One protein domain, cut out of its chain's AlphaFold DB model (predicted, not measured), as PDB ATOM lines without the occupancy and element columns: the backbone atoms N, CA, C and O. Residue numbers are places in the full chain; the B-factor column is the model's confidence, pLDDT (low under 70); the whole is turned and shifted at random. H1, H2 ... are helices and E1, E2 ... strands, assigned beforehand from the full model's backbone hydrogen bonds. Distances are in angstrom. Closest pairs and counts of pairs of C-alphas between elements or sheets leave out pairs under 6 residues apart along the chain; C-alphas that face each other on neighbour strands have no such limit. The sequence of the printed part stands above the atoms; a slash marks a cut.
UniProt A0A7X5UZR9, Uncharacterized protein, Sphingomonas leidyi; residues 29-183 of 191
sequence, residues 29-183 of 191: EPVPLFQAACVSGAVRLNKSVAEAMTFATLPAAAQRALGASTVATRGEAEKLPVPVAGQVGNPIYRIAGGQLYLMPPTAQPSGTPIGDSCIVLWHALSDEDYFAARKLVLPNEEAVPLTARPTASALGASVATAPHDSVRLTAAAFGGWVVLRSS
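This is residues 29 to 183 of the 191 residues of an uncharacterized protein of Sphingomonas leidyi (UniProt A0A7X5UZR9). The core is one twisted sheet of seven antiparallel strands, with helices H1 and H4 side by side over one face and H2, with the very short H3 near its end, over the other. The helices cover the part of the sheet from E4 to E5, while no helix lies over E1, E2 and E3; long loops pass round the outside. The 155 printed residues include four named helices and seven named strands, in the order H1 E1 H2 H3 E2 E3 E4 H4 E5 E6 E7, and the sheet runs E1 E2 E3 E4 E7 E6 E5. The class is mixed, helices and strands, though under half of the residues are in named elements. The whole is compact, with a radius of gyration of the C-alphas of 14.3 A and spans of 42 by 31 by 31 A.

The sheet has two meanders, each strand the antiparallel neighbour of the one before: E2, residues 92 to 95, E3, residues 100 to 103, and E4, residues 118 to 123, make one; E5, residues 158 to 164, E6, residues 167 to 174, and E7, residues 177 to 183, make the other. E4 and E7 are antiparallel neighbours at 172 degrees between their directions, with N 120 and O 180 2.9 A apart, within hydrogen-bond range. In the hairpin of E6 and E7, N 179 and O 172 are 2.8 A apart; in that of E5 and E6, N 160 and O 171 are 2.8 A apart. In the hairpin of E3 and E4, N 101 and O 121 are 2.8 A apart; in that of E2 and E3, N 93 and O 102 are 2.8 A apart. E1, residues 50 to 53, is an edge strand beside E2, with N 51 and O 94 2.9 A apart; E5 is the other edge strand. H1, residues 30 to 39, and H4, residues 127 to 137, lie on the same face, and H2, residues 60 to 68, on the opposite face: three layers, with helices on both faces of the sheet. H1 lies over E4 at a height of 7.5 A over the sheet and runs along the strands; its closest C-alphas to E4 are those of Cys 38 and Cys 118, 5.3 A apart. H4 lies over E6 at a height of 8.3 A and runs along the strands; the closest C-alphas are those of Arg 134 and Ala 171, 5.6 A apart. H1 and H4 are close but not clearly touching, at a shallow tilt of 20 degrees, the same way, with the C-alphas of Val 31 and Ala 133 closest at 6.6 A. H2 lies over E7 at a height of 7.4 A, only just slantwise to the strands at 33 degrees to E7 on the local plane. H3, residues 74 to 77, is on the same face as H2 and only just over E5, with 3 of its 4 C-alphas falling there. H2 and H3 touch only at the corner, the C-alphas of Ala 68 and Ala 77 being 4.4 A apart. Every O i to N i+4 pair is within hydrogen-bond range in H2, 5 of 6 in H1 and 5 of 7 in H4; H3 is too short for such a pair.

H1 begins at C-alpha 30, (13.404, 21.820, 17.952), and is 12.8 A long; H2 is 12.4 A, H4 16.3 A and H3 5.0 A. E6 is 22.7 A long, E5 19.4 A, E7 18.9 A and E4 17.4 A; E3 is 10.2 A, E2 9.7 A and E1 9.3 A. E7 ends at C-alpha 183, (-1.138, 28.136, 24.329).

The C-alphas farthest apart are those of Gln 108 and Thr 147, 43.1 A. The printed part has no cut. The links from H3 to E2, E3 to E4 and H4 to E5 are long. The mean pLDDT of the printed part is 90.2, and residues 153 to 155 are under 70.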
ATOM      1  N   GLU A  29      14.865  19.043  14.304       92.12
ATOM      2  CA  GLU A  29      15.347  20.229  15.007       92.12
ATOM      3  C   GLU A  29      14.214  20.885  15.819       92.12
ATOM      4  O   GLU A  29      13.088  20.973  15.315       92.12
ATOM      5  N   PRO A  30      14.472  21.398  17.040       94.12
ATOM      6  CA  PRO A  30      13.404  21.820  17.952       94.12
ATOM      7  C   PRO A  30      12.564  22.997  17.443       94.12
ATOM      8  O   PRO A  30      11.334  22.946  17.470       94.12
ATOM      9  N   VAL A  31      13.218  24.058  16.964       94.44
ATOM     10  CA  VAL A  31      12.546  25.279  16.491       94.44
ATOM     11  C   VAL A  31      11.745  25.018  15.204       94.44
ATOM     12  O   VAL A  31      10.550  25.327  15.194       94.44
ATOM     13  N   PRO A  32      12.315  24.383  14.159       94.38
ATOM     14  CA  PRO A  32      11.543  23.974  12.987       94.38
ATOM     15  C   PRO A  32      10.375  23.037  13.321       94.38
ATOM     16  O   PRO A  32       9.286  23.191  12.766       94.38
ATOM     17  N   LEU A  33      10.558  22.096  14.257       95.31
ATOM     18  CA  LEU A  33       9.477  21.218  14.710       95.31
ATOM     19  C   LEU A  33       8.346  22.015  15.367       95.31
ATOM     20  O   LEU A  33       7.179  21.768  15.068       95.31
ATOM     21  N   PHE A  34       8.673  22.984  16.224       96.25
ATOM     22  CA  PHE A  34       7.680  23.840  16.871       96.25
ATOM     23  C   PHE A  34       6.891  24.668  15.853       96.25
ATOM     24  O   PHE A  34       5.662  24.708  15.906       96.25
ATOM     25  N   GLN A  35       7.568  25.282  14.883       94.25
ATOM     26  CA  GLN A  35       6.906  26.055  13.829       94.25
ATOM     27  C   GLN A  35       5.983  25.179  12.969       94.25
ATOM     28  O   GLN A  35       4.846  25.566  12.681       94.25
ATOM     29  N   ALA A  36       6.433  23.978  12.600       93.56
ATOM     30  CA  ALA A  36       5.633  23.049  11.808       93.56
ATOM     31  C   ALA A  36       4.433  22.504  12.598       93.56
ATOM     32  O   ALA A  36       3.309  22.528  12.101       93.56
ATOM     33  N   ALA A  37       4.648  22.032  13.828       94.38
ATOM     34  CA  ALA A  37       3.631  21.330  14.609       94.38
ATOM     35  C   ALA A  37       2.699  22.270  15.388       94.38
ATOM     36  O   ALA A  37       1.488  22.065  15.379       94.38
ATOM     37  N   CYS A  38       3.248  23.288  16.051       94.69
ATOM     38  CA  CYS A  38       2.522  24.111  17.021       94.69
ATOM     39  C   CYS A  38       2.049  25.461  16.484       94.69
ATOM     40  O   CYS A  38       1.104  26.022  17.035       94.69
ATOM     41  N   VAL A  39       2.694  25.985  15.438       91.31
ATOM     42  CA  VAL A  39       2.278  27.240  14.788       91.31
ATOM     43  C   VAL A  39       1.471  26.945  13.524       91.31
ATOM     44  O   VAL A  39       0.381  27.476  13.353       91.31
ATOM     45  N   SER A  40       1.970  26.054  12.663       87.19
ATOM     46  CA  SER A  40       1.337  25.764  11.365       87.19
ATOM     47  C   SER A  40       0.341  24.598  11.399       87.19
ATOM     48  O   SER A  40      -0.449  24.449  10.472       87.19
ATOM     49  N   GLY A  41       0.398  23.730  12.418       83.75
ATOM     50  CA  GLY A  41      -0.423  22.510  12.487       83.75
ATOM     51  C   GLY A  41      -0.129  21.489  11.376       83.75
ATOM     52  O   GLY A  41      -0.971  20.651  11.058       83.75
ATOM     53  N   ALA A  42       1.052  21.555  10.763       79.25
ATOM     54  CA  ALA A  42       1.395  20.895   9.507       79.25
ATOM     55  C   ALA A  42       2.461  19.795   9.680       79.25
ATOM     56  O   ALA A  42       3.391  19.694   8.878       79.25
ATOM     57  N   VAL A  43       2.348  18.959  10.719       84.81
ATOM     58  CA  VAL A  43       3.269  17.828  10.938       84.81
ATOM     59  C   VAL A  43       2.547  16.487  10.831       84.81
ATOM     60  O   VAL A  43       1.462  16.303  11.380       84.81
ATOM     61  N   ARG A  44       3.160  15.519  10.143       84.19
ATOM     62  CA  ARG A  44       2.716  14.119  10.156       84.19
ATOM     63  C   ARG A  44       3.727  13.274  10.913       84.19
ATOM     64  O   ARG A  44       4.909  13.250  10.578       84.19
ATOM     65  N   LEU A  45       3.245  12.565  11.929       86.19
ATOM     66  CA  LEU A  45       4.044  11.629  12.710       86.19
ATOM     67  C   LEU A  45       3.834  10.213  12.174       86.19
ATOM     68  O   LEU A  45       2.708   9.798  11.899       86.19
ATOM     69  N   ASN A  46       4.919   9.461  12.039       85.31
ATOM     70  CA  ASN A  46       4.883   8.040  11.713       85.31
ATOM     71  C   ASN A  46       5.752   7.264  12.712       85.31
ATOM     72  O   ASN A  46       6.574   7.846  13.420       85.31
ATOM     73  N   LYS A  47       5.590   5.939  12.758       84.25
ATOM     74  CA  LYS A  47       6.294   5.082  13.726       84.25
ATOM     75  C   LYS A  47       7.818   5.063  13.551       84.25
ATOM     76  O   LYS A  47       8.512   4.698  14.488       84.25
ATOM     77  N   SER A  48       8.337   5.430  12.377       82.94
ATOM     78  CA  SER A  48       9.786   5.527  12.156       82.94
ATOM     79  C   SER A  48      10.402   6.813  12.708       82.94
ATOM     80  O   SER A  48      11.614   6.859  12.876       82.94
ATOM     81  N   VAL A  49       9.598   7.845  12.997       85.88
ATOM     82  CA  VAL A  49      10.107   9.146  13.475       85.88
ATOM     83  C   VAL A  49       9.579   9.567  14.836       85.88
ATOM     84  O   VAL A  49      10.188  10.430  15.459       85.88
ATOM     85  N   ALA A  50       8.477   8.982  15.300       93.25
ATOM     86  CA  ALA A  50       7.848   9.313  16.569       93.25
ATOM     87  C   ALA A  50       7.596   8.052  17.401       93.25
ATOM     88  O   ALA A  50       6.865   7.150  16.987       93.25
ATOM     89  N   GLU A  51       8.166   8.032  18.601       95.06
ATOM     90  CA  GLU A  51       7.942   7.010  19.622       95.06
ATOM     91  C   GLU A  51       7.028   7.577  20.713       95.06
ATOM     92  O   GLU A  51       7.252   8.682  21.204       95.06
ATOM     93  N   ALA A  52       5.979   6.846  21.093       94.94
ATOM     94  CA  ALA A  52       5.077   7.283  22.154       94.94
ATOM     95  C   ALA A  52       5.730   7.102  23.534       94.94
ATOM     96  O   ALA A  52       6.225   6.024  23.855       94.94
ATOM     97  N   MET A  53       5.669   8.144  24.361       96.06
ATOM     98  CA  MET A  53       6.257   8.195  25.699       96.06
ATOM     99  C   MET A  53       5.195   8.488  26.758       96.06
ATOM    100  O   MET A  53       4.104   8.978  26.460       96.06
ATOM    101  N   THR A  54       5.537   8.247  28.023       95.44
ATOM    102  CA  THR A  54       4.713   8.668  29.165       95.44
ATOM    103  C   THR A  54       5.401   9.792  29.930       95.44
ATOM    104  O   THR A  54       6.629   9.881  29.955       95.44
ATOM    105  N   PHE A  55       4.629  10.639  30.609       95.88
ATOM    106  CA  PHE A  55       5.187  11.743  31.395       95.88
ATOM    107  C   PHE A  55       6.222  11.271  32.432       95.88
ATOM    108  O   PHE A  55       7.274  11.886  32.582       95.88
ATOM    109  N   ALA A  56       5.977  10.122  33.070       94.94
ATOM    110  CA  ALA A  56       6.875   9.536  34.066       94.94
ATOM    111  C   ALA A  56       8.251   9.130  33.506       94.94
ATOM    112  O   ALA A  56       9.205   9.009  34.269       94.94
ATOM    113  N   THR A  57       8.368   8.921  32.191       95.19
ATOM    114  CA  THR A  57       9.640   8.559  31.539       95.19
ATOM    115  C   THR A  57      10.519   9.766  31.217       95.19
ATOM    116  O   THR A  57      11.693   9.597  30.892       95.19
ATOM    117  N   LEU A  58       9.978  10.986  31.305       96.19
ATOM    118  CA  LEU A  58      10.760  12.197  31.083       96.19
ATOM    119  C   LEU A  58      11.744  12.426  32.240       96.19
ATOM    120  O   LEU A  58      11.373  12.220  33.399       96.19
ATOM    121  N   PRO A  59      12.963  12.926  31.976       94.81
ATOM    122  CA  PRO A  59      13.891  13.318  33.034       94.81
ATOM    123  C   PRO A  59      13.283  14.366  33.971       94.81
ATOM    124  O   PRO A  59      12.543  15.246  33.533       94.81
ATOM    125  N   ALA A  60      13.631  14.323  35.259       93.31
ATOM    126  CA  ALA A  60      13.043  15.209  36.268       93.31
ATOM    127  C   ALA A  60      13.183  16.702  35.911       93.31
ATOM    128  O   ALA A  60      12.228  17.460  36.044       93.31
ATOM    129  N   ALA A  61      14.341  17.122  35.388       92.62
ATOM    130  CA  ALA A  61      14.555  18.495  34.925       92.62
ATOM    131  C   ALA A  61      13.650  18.872  33.733       92.62
ATOM    132  O   ALA A  61      13.152  19.992  33.676       92.62
ATOM    133  N   ALA A  62      13.343  17.924  32.846       95.62
ATOM    134  CA  ALA A  62      12.407  18.119  31.742       95.62
ATOM    135  C   ALA A  62      10.972  18.333  32.255       95.62
ATOM    136  O   ALA A  62      10.271  19.247  31.822       95.62
ATOM    137  N   GLN A  63      10.556  17.542  33.250       96.44
ATOM    138  CA  GLN A  63       9.261  17.715  33.915       96.44
ATOM    139  C   GLN A  63       9.177  19.076  34.635       96.44
ATOM    140  O   GLN A  63       8.150  19.753  34.571       96.44
ATOM    141  N   ARG A  64      10.269  19.521  35.274       94.56
ATOM    142  CA  ARG A  64      10.374  20.869  35.867       94.56
ATOM    143  C   ARG A  64      10.250  21.968  34.816       94.56
ATOM    144  O   ARG A  64       9.518  22.927  35.048       94.56
ATOM    145  N   ALA A  65      10.919  21.824  33.672       94.94
ATOM    146  CA  ALA A  65      10.851  22.788  32.578       94.94
ATOM    147  C   ALA A  65       9.420  22.925  32.027       94.94
ATOM    148  O   ALA A  65       8.963  24.043  31.777       94.94
ATOM    149  N   LEU A  66       8.670  21.816  31.929       96.38
ATOM    150  CA  LEU A  66       7.247  21.846  31.566       96.38
ATOM    151  C   LEU A  66       6.435  22.693  32.549       96.38
ATOM    152  O   LEU A  66       5.691  23.571  32.119       96.38
ATOM    153  N   GLY A  67       6.620  22.489  33.856       94.88
ATOM    154  CA  GLY A  67       5.966  23.309  34.880       94.88
ATOM    155  C   GLY A  67       6.347  24.787  34.782       94.88
ATOM    156  O   GLY A  67       5.465  25.645  34.749       94.88
ATOM    157  N   ALA A  68       7.641  25.089  34.646       94.19
ATOM    158  CA  ALA A  68       8.156  26.452  34.495       94.19
ATOM    159  C   ALA A  68       7.537  27.193  33.299       94.19
ATOM    160  O   ALA A  68       7.282  28.391  33.387       94.19
ATOM    161  N   SER A  69       7.233  26.479  32.211       95.12
ATOM    162  CA  SER A  69       6.585  27.062  31.031       95.12
ATOM    163  C   SER A  69       5.154  27.553  31.267       95.12
ATOM    164  O   SER A  69       4.626  28.269  30.424       95.12
ATOM    165  N   THR A  70       4.517  27.191  32.388       94.81
ATOM    166  CA  THR A  70       3.109  27.531  32.655       94.81
ATOM    167  C   THR A  70       2.888  28.926  33.230       94.81
ATOM    168  O   THR A  70       1.755  29.401  33.224       94.81
ATOM    169  N   VAL A  71       3.952  29.595  33.673       92.06
ATOM    170  CA  VAL A  71       3.917  30.927  34.293       92.06
ATOM    171  C   VAL A  71       4.665  31.950  33.445       92.06
ATOM    172  O   VAL A  71       5.324  31.597  32.468       92.06
ATOM    173  N   ALA A  72       4.538  33.231  33.787       87.38
ATOM    174  CA  ALA A  72       5.108  34.319  32.995       87.38
ATOM    175  C   ALA A  72       6.499  34.751  33.476       87.38
ATOM    176  O   ALA A  72       7.255  35.345  32.707       87.38
ATOM    177  N   THR A  73       6.843  34.478  34.738       86.62
ATOM    178  CA  THR A  73       8.052  35.025  35.362       86.62
ATOM    179  C   THR A  73       8.980  33.944  35.908       86.62
ATOM    180  O   THR A  73       8.555  32.881  36.363       86.62
ATOM    181  N   ARG A  74      10.282  34.255  35.936       88.56
ATOM    182  CA  ARG A  74      11.306  33.410  36.565       88.56
ATOM    183  C   ARG A  74      11.008  33.131  38.042       88.56
ATOM    184  O   ARG A  74      11.108  31.988  38.474       88.56
ATOM    185  N   GLY A  75      10.643  34.161  38.808       88.06
ATOM    186  CA  GLY A  75      10.436  34.039  40.254       88.06
ATOM    187  C   GLY A  75       9.254  33.142  40.633       88.06
ATOM    188  O   GLY A  75       9.278  32.516  41.691       88.06
ATOM    189  N   GLU A  76       8.232  33.056  39.780       91.12
ATOM    190  CA  GLU A  76       7.148  32.075  39.918       91.12
ATOM    191  C   GLU A  76       7.623  30.682  39.501       91.12
ATOM    192  O   GLU A  76       7.429  29.719  40.244       91.12
ATOM    193  N   ALA A  77       8.304  30.579  38.356       91.12
ATOM    194  CA  ALA A  77       8.761  29.310  37.800       91.12
ATOM    195  C   ALA A  77       9.713  28.549  38.736       91.12
ATOM    196  O   ALA A  77       9.623  27.328  38.849       91.12
ATOM    197  N   GLU A  78      10.591  29.257  39.452       90.69
ATOM    198  CA  GLU A  78      11.504  28.652  40.431       90.69
ATOM    199  C   GLU A  78      10.765  28.007  41.618       90.69
ATOM    200  O   GLU A  78      11.245  27.022  42.179       90.69
ATOM    201  N   LYS A  79       9.582  28.524  41.976       90.81
ATOM    202  CA  LYS A  79       8.789  28.076  43.133       90.81
ATOM    203  C   LYS A  79       7.782  26.985  42.794       90.81
ATOM    204  O   LYS A  79       7.303  26.304  43.701       90.81
ATOM    205  N   LEU A  80       7.431  26.827  41.518       90.25
ATOM    206  CA  LEU A  80       6.482  25.799  41.103       90.25
ATOM    207  C   LEU A  80       7.015  24.411  41.457       90.25
ATOM    208  O   LEU A  80       8.219  24.198  41.347       90.25
ATOM    209  N   PRO A  81       6.167  23.453  41.866       90.44
ATOM    210  CA  PRO A  81       6.540  22.047  41.965       90.44
ATOM    211  C   PRO A  81       6.666  21.406  40.571       90.44
ATOM    212  O   PRO A  81       6.344  22.013  39.551       90.44
ATOM    213  N   VAL A  82       7.167  20.167  40.519       93.12
ATOM    214  CA  VAL A  82       7.035  19.348  39.300       93.12
ATOM    215  C   VAL A  82       5.533  19.160  39.026       93.12
ATOM    216  O   VAL A  82       4.804  18.872  39.979       93.12
ATOM    217  N   PRO A  83       5.054  19.306  37.777       94.31
ATOM    218  CA  PRO A  83       3.669  18.998  37.442       94.31
ATOM    219  C   PRO A  83       3.316  17.560  37.814       94.31
ATOM    220  O   PRO A  83       4.121  16.645  37.635       94.31
ATOM    221  N   VAL A  84       2.100  17.336  38.297       93.62
ATOM    222  CA  VAL A  84       1.598  15.971  38.497       93.62
ATOM    223  C   VAL A  84       1.091  15.404  37.172       93.62
ATOM    224  O   VAL A  84       0.640  16.153  36.308       93.62
ATOM    225  N   ALA A  85       1.104  14.078  37.009       89.81
ATOM    226  CA  ALA A  85       0.747  13.428  35.742       89.81
ATOM    227  C   ALA A  85      -0.635  13.843  35.200       89.81
ATOM    228  O   ALA A  85      -0.783  14.045  34.002       89.81
ATOM    229  N   GLY A  86      -1.627  14.057  36.074       87.94
ATOM    230  CA  GLY A  86      -2.964  14.515  35.670       87.94
ATOM    231  C   GLY A  86      -3.006  15.924  35.063       87.94
ATOM    232  O   GLY A  86      -3.968  16.262  34.385       87.94
ATOM    233  N   GLN A  87      -1.971  16.748  35.265       91.62
ATOM    234  CA  GLN A  87      -1.854  18.058  34.615       91.62
ATOM    235  C   GLN A  87      -1.305  17.950  33.187       91.62
ATOM    236  O   GLN A  87      -1.505  18.870  32.394       91.62
ATOM    237  N   VAL A  88      -0.649  16.831  32.862       93.56
ATOM    238  CA  VAL A  88       0.019  16.556  31.587       93.56
ATOM    239  C   VAL A  88      -0.804  15.535  30.802       93.56
ATOM    240  O   VAL A  88      -0.430  14.375  30.658       93.56
ATOM    241  N   GLY A  89      -1.973  15.974  30.332       90.25
ATOM    242  CA  GLY A  89      -2.893  15.132  29.561       90.25
ATOM    243  C   GLY A  89      -2.466  14.900  28.109       90.25
ATOM    244  O   GLY A  89      -3.057  14.063  27.429       90.25
ATOM    245  N   ASN A  90      -1.468  15.638  27.617       95.25
ATOM    246  CA  ASN A  90      -1.005  15.543  26.237       95.25
ATOM    247  C   ASN A  90      -0.442  14.148  25.938       95.25
ATOM    248  O   ASN A  90       0.303  13.597  26.758       95.25
ATOM    249  N   PRO A  91      -0.676  13.606  24.732       95.19
ATOM    250  CA  PRO A  91       0.192  12.551  24.234       95.19
ATOM    251  C   PRO A  91       1.622  13.101  24.098       95.19
ATOM    252  O   PRO A  91       1.821  14.267  23.761       95.19
ATOM    253  N   ILE A  92       2.624  12.265  24.370       97.06
ATOM    254  CA  ILE A  92       4.038  12.655  24.313       97.06
ATOM    255  C   ILE A  92       4.725  11.801  23.259       97.06
ATOM    256  O   ILE A  92       4.686  10.573  23.335       97.06
ATOM    257  N   TYR A  93       5.374  12.445  22.294       96.94
ATOM    258  CA  TYR A  93       6.107  11.778  21.225       96.94
ATOM    259  C   TYR A  93       7.581  12.153  21.279       96.94
ATOM    260  O   TYR A  93       7.921  13.323  21.144       96.94
ATOM    261  N   ARG A  94       8.463  11.167  21.435       96.62
ATOM    262  CA  ARG A  94       9.905  11.331  21.257       96.62
ATOM    263  C   ARG A  94      10.236  11.294  19.772       96.62
ATOM    264  O   ARG A  94       9.855  10.349  19.081       96.62
ATOM    265  N   ILE A  95      10.940  12.308  19.289       94.75
ATOM    266  CA  ILE A  95      11.226  12.497  17.867       94.75
ATOM    267  C   ILE A  95      12.638  12.006  17.536       94.75
ATOM    268  O   ILE A  95      13.602  12.334  18.230       94.75
ATOM    269  N   ALA A  96      12.746  11.200  16.478       87.50
ATOM    270  CA  ALA A  96      13.997  10.682  15.914       87.50
ATOM    271  C   ALA A  96      14.941   9.987  16.928       87.50
ATOM    272  O   ALA A  96      16.154   9.968  16.740       87.50
ATOM    273  N   GLY A  97      14.400   9.432  18.022       81.44
ATOM    274  CA  GLY A  97      15.174   8.739  19.063       81.44
ATOM    275  C   GLY A  97      16.081   9.639  19.917       81.44
ATOM    276  O   GLY A  97      16.820   9.129  20.760       81.44
ATOM    277  N   GLY A  98      16.030  10.962  19.726       87.12
ATOM    278  CA  GLY A  98      16.832  11.942  20.460       87.12
ATOM    279  C   GLY A  98      16.181  12.417  21.762       87.12
ATOM    280  O   GLY A  98      15.198  11.854  22.236       87.12
ATOM    281  N   GLN A  99      16.708  13.491  22.349       94.75
ATOM    282  CA  GLN A  99      16.119  14.154  23.524       94.75
ATOM    283  C   GLN A  99      15.212  15.316  23.094       94.75
ATOM    284  O   GLN A  99      15.326  16.417  23.625       94.75
ATOM    285  N   LEU A 100      14.356  15.067  22.100       96.38
ATOM    286  CA  LEU A 100      13.391  16.008  21.533       96.38
ATOM    287  C   LEU A 100      12.001  15.382  21.616       96.38
ATOM    288  O   LEU A 100      11.791  14.259  21.159       96.38
ATOM    289  N   TYR A 101      11.061  16.116  22.192       97.81
ATOM    290  CA  TYR A 101       9.711  15.654  22.459       97.81
ATOM    291  C   TYR A 101       8.697  16.651  21.909       97.81
ATOM    292  O   TYR A 101       8.827  17.858  22.111       97.81
ATOM    293  N   LEU A 102       7.671  16.131  21.245       97.56
ATOM    294  CA  LEU A 102       6.487  16.862  20.820       97.56
ATOM    295  C   LEU A 102       5.302  16.419  21.673       97.56
ATOM    296  O   LEU A 102       5.029  15.225  21.799       97.56
ATOM    297  N   MET A 103       4.577  17.384  22.218       97.69
ATOM    298  CA  MET A 103       3.344  17.163  22.959       97.69
ATOM    299  C   MET A 103       2.257  18.029  22.317       97.69
ATOM    300  O   MET A 103       2.156  19.217  22.633       97.69
ATOM    301  N   PRO A 104       1.480  17.497  21.357       95.69
ATOM    302  CA  PRO A 104       0.363  18.242  20.798       95.69
ATOM    303  C   PRO A 104      -0.713  18.454  21.877       95.69
ATOM    304  O   PRO A 104      -0.738  17.718  22.872       95.69
ATOM    305  N   PRO A 105      -1.602  19.447  21.712       94.62
ATOM    306  CA  PRO A 105      -2.681  19.671  22.660       94.62
ATOM    307  C   PRO A 105      -3.598  18.446  22.720       94.62
ATOM    308  O   PRO A 105      -3.696  17.653  21.776       94.62
ATOM    309  N   THR A 106      -4.273  18.292  23.850       92.69
ATOM    310  CA  THR A 106      -5.335  17.296  24.001       92.69
ATOM    311  C   THR A 106      -6.469  17.551  23.002       92.69
ATOM    312  O   THR A 106      -6.732  18.683  22.603       92.69
ATOM    313  N   ALA A 107      -7.131  16.480  22.549       86.62
ATOM    314  CA  ALA A 107      -8.189  16.584  21.538       86.62
ATOM    315  C   ALA A 107      -9.445  17.306  22.057       86.62
ATOM    316  O   ALA A 107     -10.205  17.875  21.276       86.62
ATOM    317  N   GLN A 108      -9.668  17.269  23.370       86.56
ATOM    318  CA  GLN A 108     -10.701  18.017  24.072       86.56
ATOM    319  C   GLN A 108     -10.028  18.924  25.101       86.56
ATOM    320  O   GLN A 108      -9.053  18.473  25.696       86.56
ATOM    321  N   PRO A 109     -10.557  20.135  25.361       84.50
ATOM    322  CA  PRO A 109      -9.995  21.028  26.366       84.50
ATOM    323  C   PRO A 109      -9.818  20.312  27.709       84.50
ATOM    324  O   PRO A 109     -10.791  19.817  28.286       84.50
ATOM    325  N   SER A 110      -8.581  20.242  28.195       86.12
ATOM    326  CA  SER A 110      -8.246  19.609  29.470       86.12
ATOM    327  C   SER A 110      -8.498  20.542  30.651       86.12
ATOM    328  O   SER A 110      -8.601  20.077  31.787       86.12
ATOM    329  N   GLY A 111      -8.562  21.855  30.399       85.44
ATOM    330  CA  GLY A 111      -8.627  22.880  31.439       85.44
ATOM    331  C   GLY A 111      -7.311  23.027  32.205       85.44
ATOM    332  O   GLY A 111      -7.297  23.599  33.298       85.44
ATOM    333  N   THR A 112      -6.208  22.490  31.671       90.88
ATOM    334  CA  THR A 112      -4.877  22.579  32.279       90.88
ATOM    335  C   THR A 112      -3.926  23.335  31.352       90.88
ATOM    336  O   THR A 112      -3.887  23.051  30.155       90.88
ATOM    337  N   PRO A 113      -3.062  24.231  31.879       92.00
ATOM    338  CA  PRO A 113      -2.158  25.021  31.036       92.00
ATOM    339  C   PRO A 113      -1.220  24.196  30.146       92.00
ATOM    340  O   PRO A 113      -0.705  24.714  29.158       92.00
ATOM    341  N   ILE A 114      -0.941  22.943  30.512       94.88
ATOM    342  CA  ILE A 114      -0.093  22.032  29.735       94.88
ATOM    343  C   ILE A 114      -0.944  21.270  28.704       94.88
ATOM    344  O   ILE A 114      -0.614  21.288  27.520       94.88
ATOM    345  N   GLY A 115      -2.067  20.678  29.129       93.44
ATOM    346  CA  GLY A 115      -2.946  19.869  28.275       93.44
ATOM    347  C   GLY A 115      -3.612  20.635  27.134       93.44
ATOM    348  O   GLY A 115      -3.821  20.062  26.064       93.44
ATOM    349  N   ASP A 116      -3.861  21.929  27.322       93.12
ATOM    350  CA  ASP A 116      -4.454  22.805  26.304       93.12
ATOM    351  C   ASP A 116      -3.416  23.425  25.350       93.12
ATOM    352  O   ASP A 116      -3.766  24.196  24.457       93.12
ATOM    353  N   SER A 117      -2.131  23.111  25.526       95.69
ATOM    354  CA  SER A 117      -1.043  23.706  24.749       95.69
ATOM    355  C   SER A 117      -0.385  22.718  23.793       95.69
ATOM    356  O   SER A 117      -0.267  21.531  24.092       95.69
ATOM    357  N   CYS A 118       0.138  23.233  22.678       97.12
ATOM    358  CA  CYS A 118       1.136  22.523  21.884       97.12
ATOM    359  C   CYS A 118       2.535  22.837  22.417       97.12
ATOM    360  O   CYS A 118       2.883  24.008  22.593       97.12
ATOM    361  N   ILE A 119       3.336  21.806  22.680       98.25
ATOM    362  CA  ILE A 119       4.639  21.939  23.331       98.25
ATOM    363  C   ILE A 119       5.713  21.177  22.557       98.25
ATOM    364  O   ILE A 119       5.525  20.020  22.185       98.25
ATOM    365  N   VAL A 120       6.872  21.808  22.390       98.06
ATOM    366  CA  VAL A 120       8.127  21.140  22.042       98.06
ATOM    367  C   VAL A 120       9.089  21.273  23.219       98.06
ATOM    368  O   VAL A 120       9.330  22.372  23.712       98.06
ATOM    369  N   LEU A 121       9.616  20.143  23.680       97.88
ATOM    370  CA  LEU A 121      10.509  20.020  24.832       97.88
ATOM    371  C   LEU A 121      11.796  19.334  24.382       97.88
ATOM    372  O   LEU A 121      11.735  18.277  23.759       97.88
ATOM    373  N   TRP A 122      12.958  19.885  24.717       97.06
ATOM    374  CA  TRP A 122      14.228  19.258  24.364       97.06
ATOM    375  C   TRP A 122      15.331  19.518  25.375       97.06
ATOM    376  O   TRP A 122      15.266  20.454  26.172       97.06
ATOM    377  N   HIS A 123      16.354  18.671  25.336       95.31
ATOM    378  CA  HIS A 123      17.594  18.910  26.057       95.31
ATOM    379  C   HIS A 123      18.498  19.819  25.223       95.31
ATOM    380  O   HIS A 123      18.864  19.454  24.105       95.31
ATOM    381  N   ALA A 124      18.852  20.983  25.759       91.25
ATOM    382  CA  ALA A 124      19.765  21.904  25.104       91.25
ATOM    383  C   ALA A 124      21.179  21.317  25.074       91.25
ATOM    384  O   ALA A 124      21.720  20.897  26.099       91.25
ATOM    385  N   LEU A 125      21.782  21.302  23.890       84.56
ATOM    386  CA  LEU A 125      23.182  20.927  23.698       84.56
ATOM    387  C   LEU A 125      24.102  22.150  23.778       84.56
ATOM    388  O   LEU A 125      25.309  22.001  23.962       84.56
ATOM    389  N   SER A 126      23.531  23.349  23.652       82.88
ATOM    390  CA  SER A 126      24.236  24.623  23.740       82.88
ATOM    391  C   SER A 126      23.358  25.717  24.353       82.88
ATOM    392  O   SER A 126      22.129  25.629  24.344       82.88
ATOM    393  N   ASP A 127      23.981  26.789  24.844       77.25
ATOM    394  CA  ASP A 127      23.255  27.970  25.328       77.25
ATOM    395  C   ASP A 127      22.474  28.684  24.212       77.25
ATOM    396  O   ASP A 127      21.433  29.298  24.469       77.25
ATOM    397  N   GLU A 128      22.928  28.546  22.964       82.94
ATOM    398  CA  GLU A 128      22.256  29.098  21.788       82.94
ATOM    399  C   GLU A 128      20.909  28.412  21.515       82.94
ATOM    400  O   GLU A 128      20.017  29.041  20.949       82.94
ATOM    401  N   ASP A 129      20.694  27.177  21.984       83.81
ATOM    402  CA  ASP A 129      19.427  26.464  21.786       83.81
ATOM    403  C   ASP A 129      18.269  27.184  22.495       83.81
ATOM    404  O   ASP A 129      17.175  27.334  21.940       83.81
ATOM    405  N   TYR A 130      18.502  27.671  23.722       85.94
ATOM    406  CA  TYR A 130      17.490  28.450  24.437       85.94
ATOM    407  C   TYR A 130      17.356  29.862  23.874       85.94
ATOM    408  O   TYR A 130      16.246  30.391  23.795       85.94
ATOM    409  N   PHE A 131      18.459  30.465  23.429       88.50
ATOM    410  CA  PHE A 131      18.395  31.758  22.760       88.50
ATOM    411  C   PHE A 131      17.552  31.682  21.476       88.50
ATOM    412  O   PHE A 131      16.654  32.502  21.293       88.50
ATOM    413  N   ALA A 132      17.734  30.650  20.647       89.12
ATOM    414  CA  ALA A 132      16.927  30.410  19.450       89.12
ATOM    415  C   ALA A 132      15.427  30.276  19.770       89.12
ATOM    416  O   ALA A 132      14.593  30.841  19.062       89.12
ATOM    417  N   ALA A 133      15.079  29.605  20.873       91.88
ATOM    418  CA  ALA A 133      13.704  29.540  21.361       91.88
ATOM    419  C   ALA A 133      13.156  30.928  21.731       91.88
ATOM    420  O   ALA A 133      12.048  31.293  21.342       91.88
ATOM    421  N   ARG A 134      13.943  31.734  22.452       91.75
ATOM    422  CA  ARG A 134      13.544  33.088  22.861       91.75
ATOM    423  C   ARG A 134      13.343  34.030  21.682       91.75
ATOM    424  O   ARG A 134      12.416  34.830  21.741       91.75
ATOM    425  N   LYS A 135      14.122  33.898  20.605       92.19
ATOM    426  CA  LYS A 135      13.949  34.695  19.374       92.19
ATOM    427  C   LYS A 135      12.580  34.508  18.716       92.19
ATOM    428  O   LYS A 135      12.120  35.418  18.038       92.19
ATOM    429  N   LEU A 136      11.933  33.356  18.909       92.00
ATOM    430  CA  LEU A 136      10.559  33.146  18.442       92.00
ATOM    431  C   LEU A 136       9.512  33.840  19.318       92.00
ATOM    432  O   LEU A 136       8.396  34.068  18.866       92.00
ATOM    433  N   VAL A 137       9.841  34.113  20.581       91.94
ATOM    434  CA  VAL A 137       8.891  34.620  21.576       91.94
ATOM    435  C   VAL A 137       9.023  36.124  21.753       91.94
ATOM    436  O   VAL A 137       8.022  36.828  21.767       91.94
ATOM    437  N   LEU A 138      10.243  36.627  21.929       90.38
ATOM    438  CA  LEU A 138      10.487  38.027  22.245       90.38
ATOM    439  C   LEU A 138      10.865  38.810  20.983       90.38
ATOM    440  O   LEU A 138      11.806  38.426  20.281       90.38
ATOM    441  N   PRO A 139      10.190  39.941  20.706       79.88
ATOM    442  CA  PRO A 139      10.627  40.834  19.646       79.88
ATOM    443  C   PRO A 139      12.000  41.419  19.997       79.88
ATOM    444  O   PRO A 139      12.280  41.724  21.156       79.88
ATOM    445  N   ASN A 140      12.843  41.626  18.985       82.62
ATOM    446  CA  ASN A 140      14.174  42.236  19.116       82.62
ATOM    447  C   ASN A 140      15.175  41.475  20.005       82.62
ATOM    448  O   ASN A 140      16.189  42.048  20.399       82.62
ATOM    449  N   GLU A 141      14.953  40.186  20.283       85.38
ATOM    450  CA  GLU A 141      15.882  39.371  21.083       85.38
ATOM    451  C   GLU A 141      17.304  39.331  20.473       85.38
ATOM    452  O   GLU A 141      18.296  39.186  21.180       85.38
ATOM    453  N   GLU A 142      17.430  39.557  19.159       80.75
ATOM    454  CA  GLU A 142      18.712  39.707  18.451       80.75
ATOM    455  C   GLU A 142      19.587  40.857  18.957       80.75
ATOM    456  O   GLU A 142      20.812  40.769  18.869       80.75
ATOM    457  N   ALA A 143      18.982  41.909  19.514       82.00
ATOM    458  CA  ALA A 143      19.700  43.058  20.055       82.00
ATOM    459  C   ALA A 143      20.277  42.799  21.460       82.00
ATOM    460  O   ALA A 143      21.031  43.627  21.974       82.00
ATOM    461  N   VAL A 144      19.944  41.666  22.096       80.12
ATOM    462  CA  VAL A 144      20.457  41.313  23.425       80.12
ATOM    463  C   VAL A 144      21.938  40.912  23.317       80.12
ATOM    464  O   VAL A 144      22.268  39.935  22.624       80.12
ATOM    465  N   PRO A 145      22.855  41.626  24.003       81.56
ATOM    466  CA  PRO A 145      24.282  41.330  23.938       81.56
ATOM    467  C   PRO A 145      24.577  39.959  24.549       81.56
ATOM    468  O   PRO A 145      23.931  39.558  25.516       81.56
ATOM    469  N   LEU A 146      25.593  39.266  24.023       79.75
ATOM    470  CA  LEU A 146      25.971  37.904  24.438       79.75
ATOM    471  C   LEU A 146      26.108  37.749  25.962       79.75
ATOM    472  O   LEU A 146      25.658  36.760  26.523       79.75
ATOM    473  N   THR A 147      26.670  38.751  26.640       79.06
ATOM    474  CA  THR A 147      26.896  38.748  28.096       79.06
ATOM    475  C   THR A 147      25.622  38.844  28.936       79.06
ATOM    476  O   THR A 147      25.662  38.543  30.126       79.06
ATOM    477  N   ALA A 148      24.502  39.264  28.344       77.69
ATOM    478  CA  ALA A 148      23.203  39.368  29.003       77.69
ATOM    479  C   ALA A 148      22.225  38.266  28.559       77.69
ATOM    480  O   ALA A 148      21.086  38.233  29.034       77.69
ATOM    481  N   ARG A 149      22.639  37.374  27.646       80.44
ATOM    482  CA  ARG A 149      21.784  36.286  27.171       80.44
ATOM    483  C   ARG A 149      21.585  35.251  28.278       80.44
ATOM    484  O   ARG A 149      22.556  34.812  28.895       80.44
ATOM    485  N   PRO A 150      20.342  34.830  28.541       75.44
ATOM    486  CA  PRO A 150      20.094  33.741  29.466       75.44
ATOM    487  C   PRO A 150      20.463  32.403  28.827       75.44
ATOM    488  O   PRO A 150      20.254  32.186  27.636       75.44
ATOM    489  N   THR A 151      20.966  31.492  29.650       75.06
ATOM    490  CA  THR A 151      21.433  30.160  29.249       75.06
ATOM    491  C   THR A 151      20.446  29.071  29.680       75.06
ATOM    492  O   THR A 151      19.807  29.179  30.730       75.06
ATOM    493  N   ALA A 152      20.355  27.999  28.886       74.81
ATOM    494  CA  ALA A 152      19.633  26.779  29.246       74.81
ATOM    495  C   ALA A 152      20.296  26.011  30.405       74.81
ATOM    496  O   ALA A 152      19.615  25.306  31.149       74.81
ATOM    497  N   SER A 153      21.621  26.135  30.543       66.69
ATOM    498  CA  SER A 153      22.439  25.427  31.536       66.69
ATOM    499  C   SER A 153      22.380  26.046  32.935       66.69
ATOM    500  O   SER A 153      22.861  25.443  33.896       66.69
ATOM    501  N   ALA A 154      21.758  27.223  33.082       64.31
ATOM    502  CA  ALA A 154      21.520  27.811  34.392       64.31
ATOM    503  C   ALA A 154      20.754  26.829  35.297       64.31
ATOM    504  O   ALA A 154      19.756  26.225  34.905       64.31
ATOM    505  N   LEU A 155      21.202  26.717  36.552       67.81
ATOM    506  CA  LEU A 155      20.571  25.863  37.568       67.81
ATOM    507  C   LEU A 155      19.126  26.286  37.904       67.81
ATOM    508  O   LEU A 155      18.384  25.510  38.502       67.81
ATOM    509  N   GLY A 156      18.736  27.516  37.554       77.38
ATOM    510  CA  GLY A 156      17.421  28.094  37.832       77.38
ATOM    511  C   GLY A 156      16.503  28.142  36.612       77.38
ATOM    512  O   GLY A 156      16.903  27.839  35.490       77.38
ATOM    513  N   ALA A 157      15.257  28.560  36.840       86.12
ATOM    514  CA  ALA A 157      14.310  28.751  35.752       86.12
ATOM    515  C   ALA A 157      14.658  30.000  34.929       86.12
ATOM    516  O   ALA A 157      15.101  31.020  35.460       86.12
ATOM    517  N   SER A 158      14.370  29.953  33.635       90.44
ATOM    518  CA  SER A 158      14.309  31.132  32.776       90.44
ATOM    519  C   SER A 158      13.021  31.078  31.977       90.44
ATOM    520  O   SER A 158      12.639  30.006  31.519       90.44
ATOM    521  N   VAL A 159      12.319  32.203  31.856       91.94
ATOM    522  CA  VAL A 159      11.014  32.268  31.190       91.94
ATOM    523  C   VAL A 159      10.936  33.538  30.358       91.94
ATOM    524  O   VAL A 159      11.285  34.622  30.824       91.94
ATOM    525  N   ALA A 160      10.465  33.388  29.128       92.56
ATOM    526  CA  ALA A 160      10.071  34.462  28.237       92.56
ATOM    527  C   ALA A 160       8.668  34.153  27.713       92.56
ATOM    528  O   ALA A 160       8.407  33.027  27.295       92.56
ATOM    529  N   THR A 161       7.766  35.133  27.729       93.00
ATOM    530  CA  THR A 161       6.411  34.974  27.194       93.00
ATOM    531  C   THR A 161       5.973  36.222  26.448       93.00
ATOM    532  O   THR A 161       6.274  37.335  26.876       93.00
ATOM    533  N   ALA A 162       5.249  36.032  25.350       92.75
ATOM    534  CA  ALA A 162       4.647  37.113  24.585       92.75
ATOM    535  C   ALA A 162       3.381  36.623  23.860       92.75
ATOM    536  O   ALA A 162       3.278  35.435  23.538       92.75
ATOM    537  N   PRO A 163       2.406  37.510  23.608       91.31
ATOM    538  CA  PRO A 163       1.323  37.219  22.675       91.31
ATOM    539  C   PRO A 163       1.850  37.178  21.230       91.31
ATOM    540  O   PRO A 163       2.687  37.995  20.852       91.31
ATOM    541  N   HIS A 164       1.330  36.249  20.428       88.75
ATOM    542  CA  HIS A 164       1.572  36.142  18.990       88.75
ATOM    543  C   HIS A 164       0.259  35.763  18.297       88.75
ATOM    544  O   HIS A 164      -0.264  34.670  18.505       88.75
ATOM    545  N   ASP A 165      -0.296  36.669  17.495       87.38
ATOM    546  CA  ASP A 165      -1.622  36.524  16.878       87.38
ATOM    547  C   ASP A 165      -2.713  36.138  17.901       87.38
ATOM    548  O   ASP A 165      -3.052  36.932  18.778       87.38
ATOM    549  N   SER A 166      -3.266  34.927  17.797       86.81
ATOM    550  CA  SER A 166      -4.319  34.384  18.666       86.81
ATOM    551  C   SER A 166      -3.802  33.455  19.773       86.81
ATOM    552  O   SER A 166      -4.602  32.890  20.527       86.81
ATOM    553  N   VAL A 167      -2.482  33.294  19.893       92.38
ATOM    554  CA  VAL A 167      -1.836  32.418  20.877       92.38
ATOM    555  C   VAL A 167      -0.859  33.188  21.761       92.38
ATOM    556  O   VAL A 167      -0.422  34.298  21.462       92.38
ATOM    557  N   ARG A 168      -0.500  32.593  22.893       93.88
ATOM    558  CA  ARG A 168       0.633  33.002  23.715       93.88
ATOM    559  C   ARG A 168       1.778  32.041  23.453       93.88
ATOM    560  O   ARG A 168       1.621  30.829  23.608       93.88
ATOM    561  N   LEU A 169       2.933  32.596  23.107       95.50
ATOM    562  CA  LEU A 169       4.169  31.837  23.030       95.50
ATOM    563  C   LEU A 169       4.927  31.959  24.354       95.50
ATOM    564  O   LEU A 169       5.002  33.035  24.958       95.50
ATOM    565  N   THR A 170       5.496  30.847  24.807       96.12
ATOM    566  CA  THR A 170       6.373  30.803  25.979       96.12
ATOM    567  C   THR A 170       7.621  29.991  25.663       96.12
ATOM    568  O   THR A 170       7.516  28.845  25.233       96.12
ATOM    569  N   ALA A 171       8.792  30.568  25.931       95.50
ATOM    570  CA  ALA A 171      10.078  29.884  25.947       95.50
ATOM    571  C   ALA A 171      10.557  29.794  27.396       95.50
ATOM    572  O   ALA A 171      10.860  30.814  28.021       95.50
ATOM    573  N   ALA A 172      10.651  28.584  27.935       94.88
ATOM    574  CA  ALA A 172      11.143  28.348  29.286       94.88
ATOM    575  C   ALA A 172      12.347  27.410  29.285       94.88
ATOM    576  O   ALA A 172      12.458  26.551  28.416       94.88
ATOM    577  N   ALA A 173      13.233  27.559  30.263       94.12
ATOM    578  CA  ALA A 173      14.337  26.643  30.496       94.12
ATOM    579  C   ALA A 173      14.473  26.299  31.980       94.12
ATOM    580  O   ALA A 173      14.217  27.145  32.840       94.12
ATOM    581  N   PHE A 174      14.875  25.062  32.274       92.62
ATOM    582  CA  PHE A 174      15.223  24.606  33.619       92.62
ATOM    583  C   PHE A 174      16.215  23.438  33.544       92.62
ATOM    584  O   PHE A 174      15.898  22.391  32.976       92.62
ATOM    585  N   GLY A 175      17.399  23.589  34.146       90.00
ATOM    586  CA  GLY A 175      18.364  22.494  34.302       90.00
ATOM    587  C   GLY A 175      18.765  21.817  32.986       90.00
ATOM    588  O   GLY A 175      18.744  20.590  32.905       90.00
ATOM    589  N   GLY A 176      19.060  22.603  31.945       91.94
ATOM    590  CA  GLY A 176      19.449  22.110  30.618       91.94
ATOM    591  C   GLY A 176      18.284  21.720  29.703       91.94
ATOM    592  O   GLY A 176      18.509  21.393  28.542       91.94
ATOM    593  N   TRP A 177      17.041  21.765  30.182       95.38
ATOM    594  CA  TRP A 177      15.857  21.470  29.373       95.38
ATOM    595  C   TRP A 177      15.150  22.739  28.950       95.38
ATOM    596  O   TRP A 177      14.940  23.627  29.774       95.38
ATOM    597  N   VAL A 178      14.751  22.797  27.684       96.38
ATOM    598  CA  VAL A 178      14.060  23.932  27.077       96.38
ATOM    599  C   VAL A 178      12.672  23.510  26.621       96.38
ATOM    600  O   VAL A 178      12.477  22.414  26.099       96.38
ATOM    601  N   VAL A 179      11.708  24.400  26.822       97.12
ATOM    602  CA  VAL A 179      10.317  24.261  26.411       97.12
ATOM    603  C   VAL A 179       9.939  25.440  25.531       97.12
ATOM    604  O   VAL A 179      10.069  26.587  25.954       97.12
ATOM    605  N   LEU A 180       9.404  25.150  24.348       97.50
ATOM    606  CA  LEU A 180       8.589  26.075  23.572       97.50
ATOM    607  C   LEU A 180       7.138  25.639  23.646       97.50
ATOM    608  O   LEU A 180       6.808  24.487  23.364       97.50
ATOM    609  N   ARG A 181       6.270  26.572  24.015       97.50
ATOM    610  CA  ARG A 181       4.844  26.332  24.189       97.50
ATOM    611  C   ARG A 181       4.039  27.355  23.408       97.50
ATOM    612  O   ARG A 181       4.310  28.548  23.511       97.50
ATOM    613  N   SER A 182       3.040  26.869  22.683       96.44
ATOM    614  CA  SER A 182       1.948  27.657  22.116       96.44
ATOM    615  C   SER A 182       0.678  27.310  22.884       96.44
ATOM    616  O   SER A 182       0.249  26.153  22.871       96.44
ATOM    617  N   SER A 183       0.116  28.285  23.591       93.94
ATOM    618  CA  SER A 183      -1.138  28.136  24.329       93.94
ATOM    619  C   SER A 183      -2.186  29.108  23.788       93.94
ATOM    620  O   SER A 183      -1.817  30.192  23.334       93.94
TER     621      SER A 183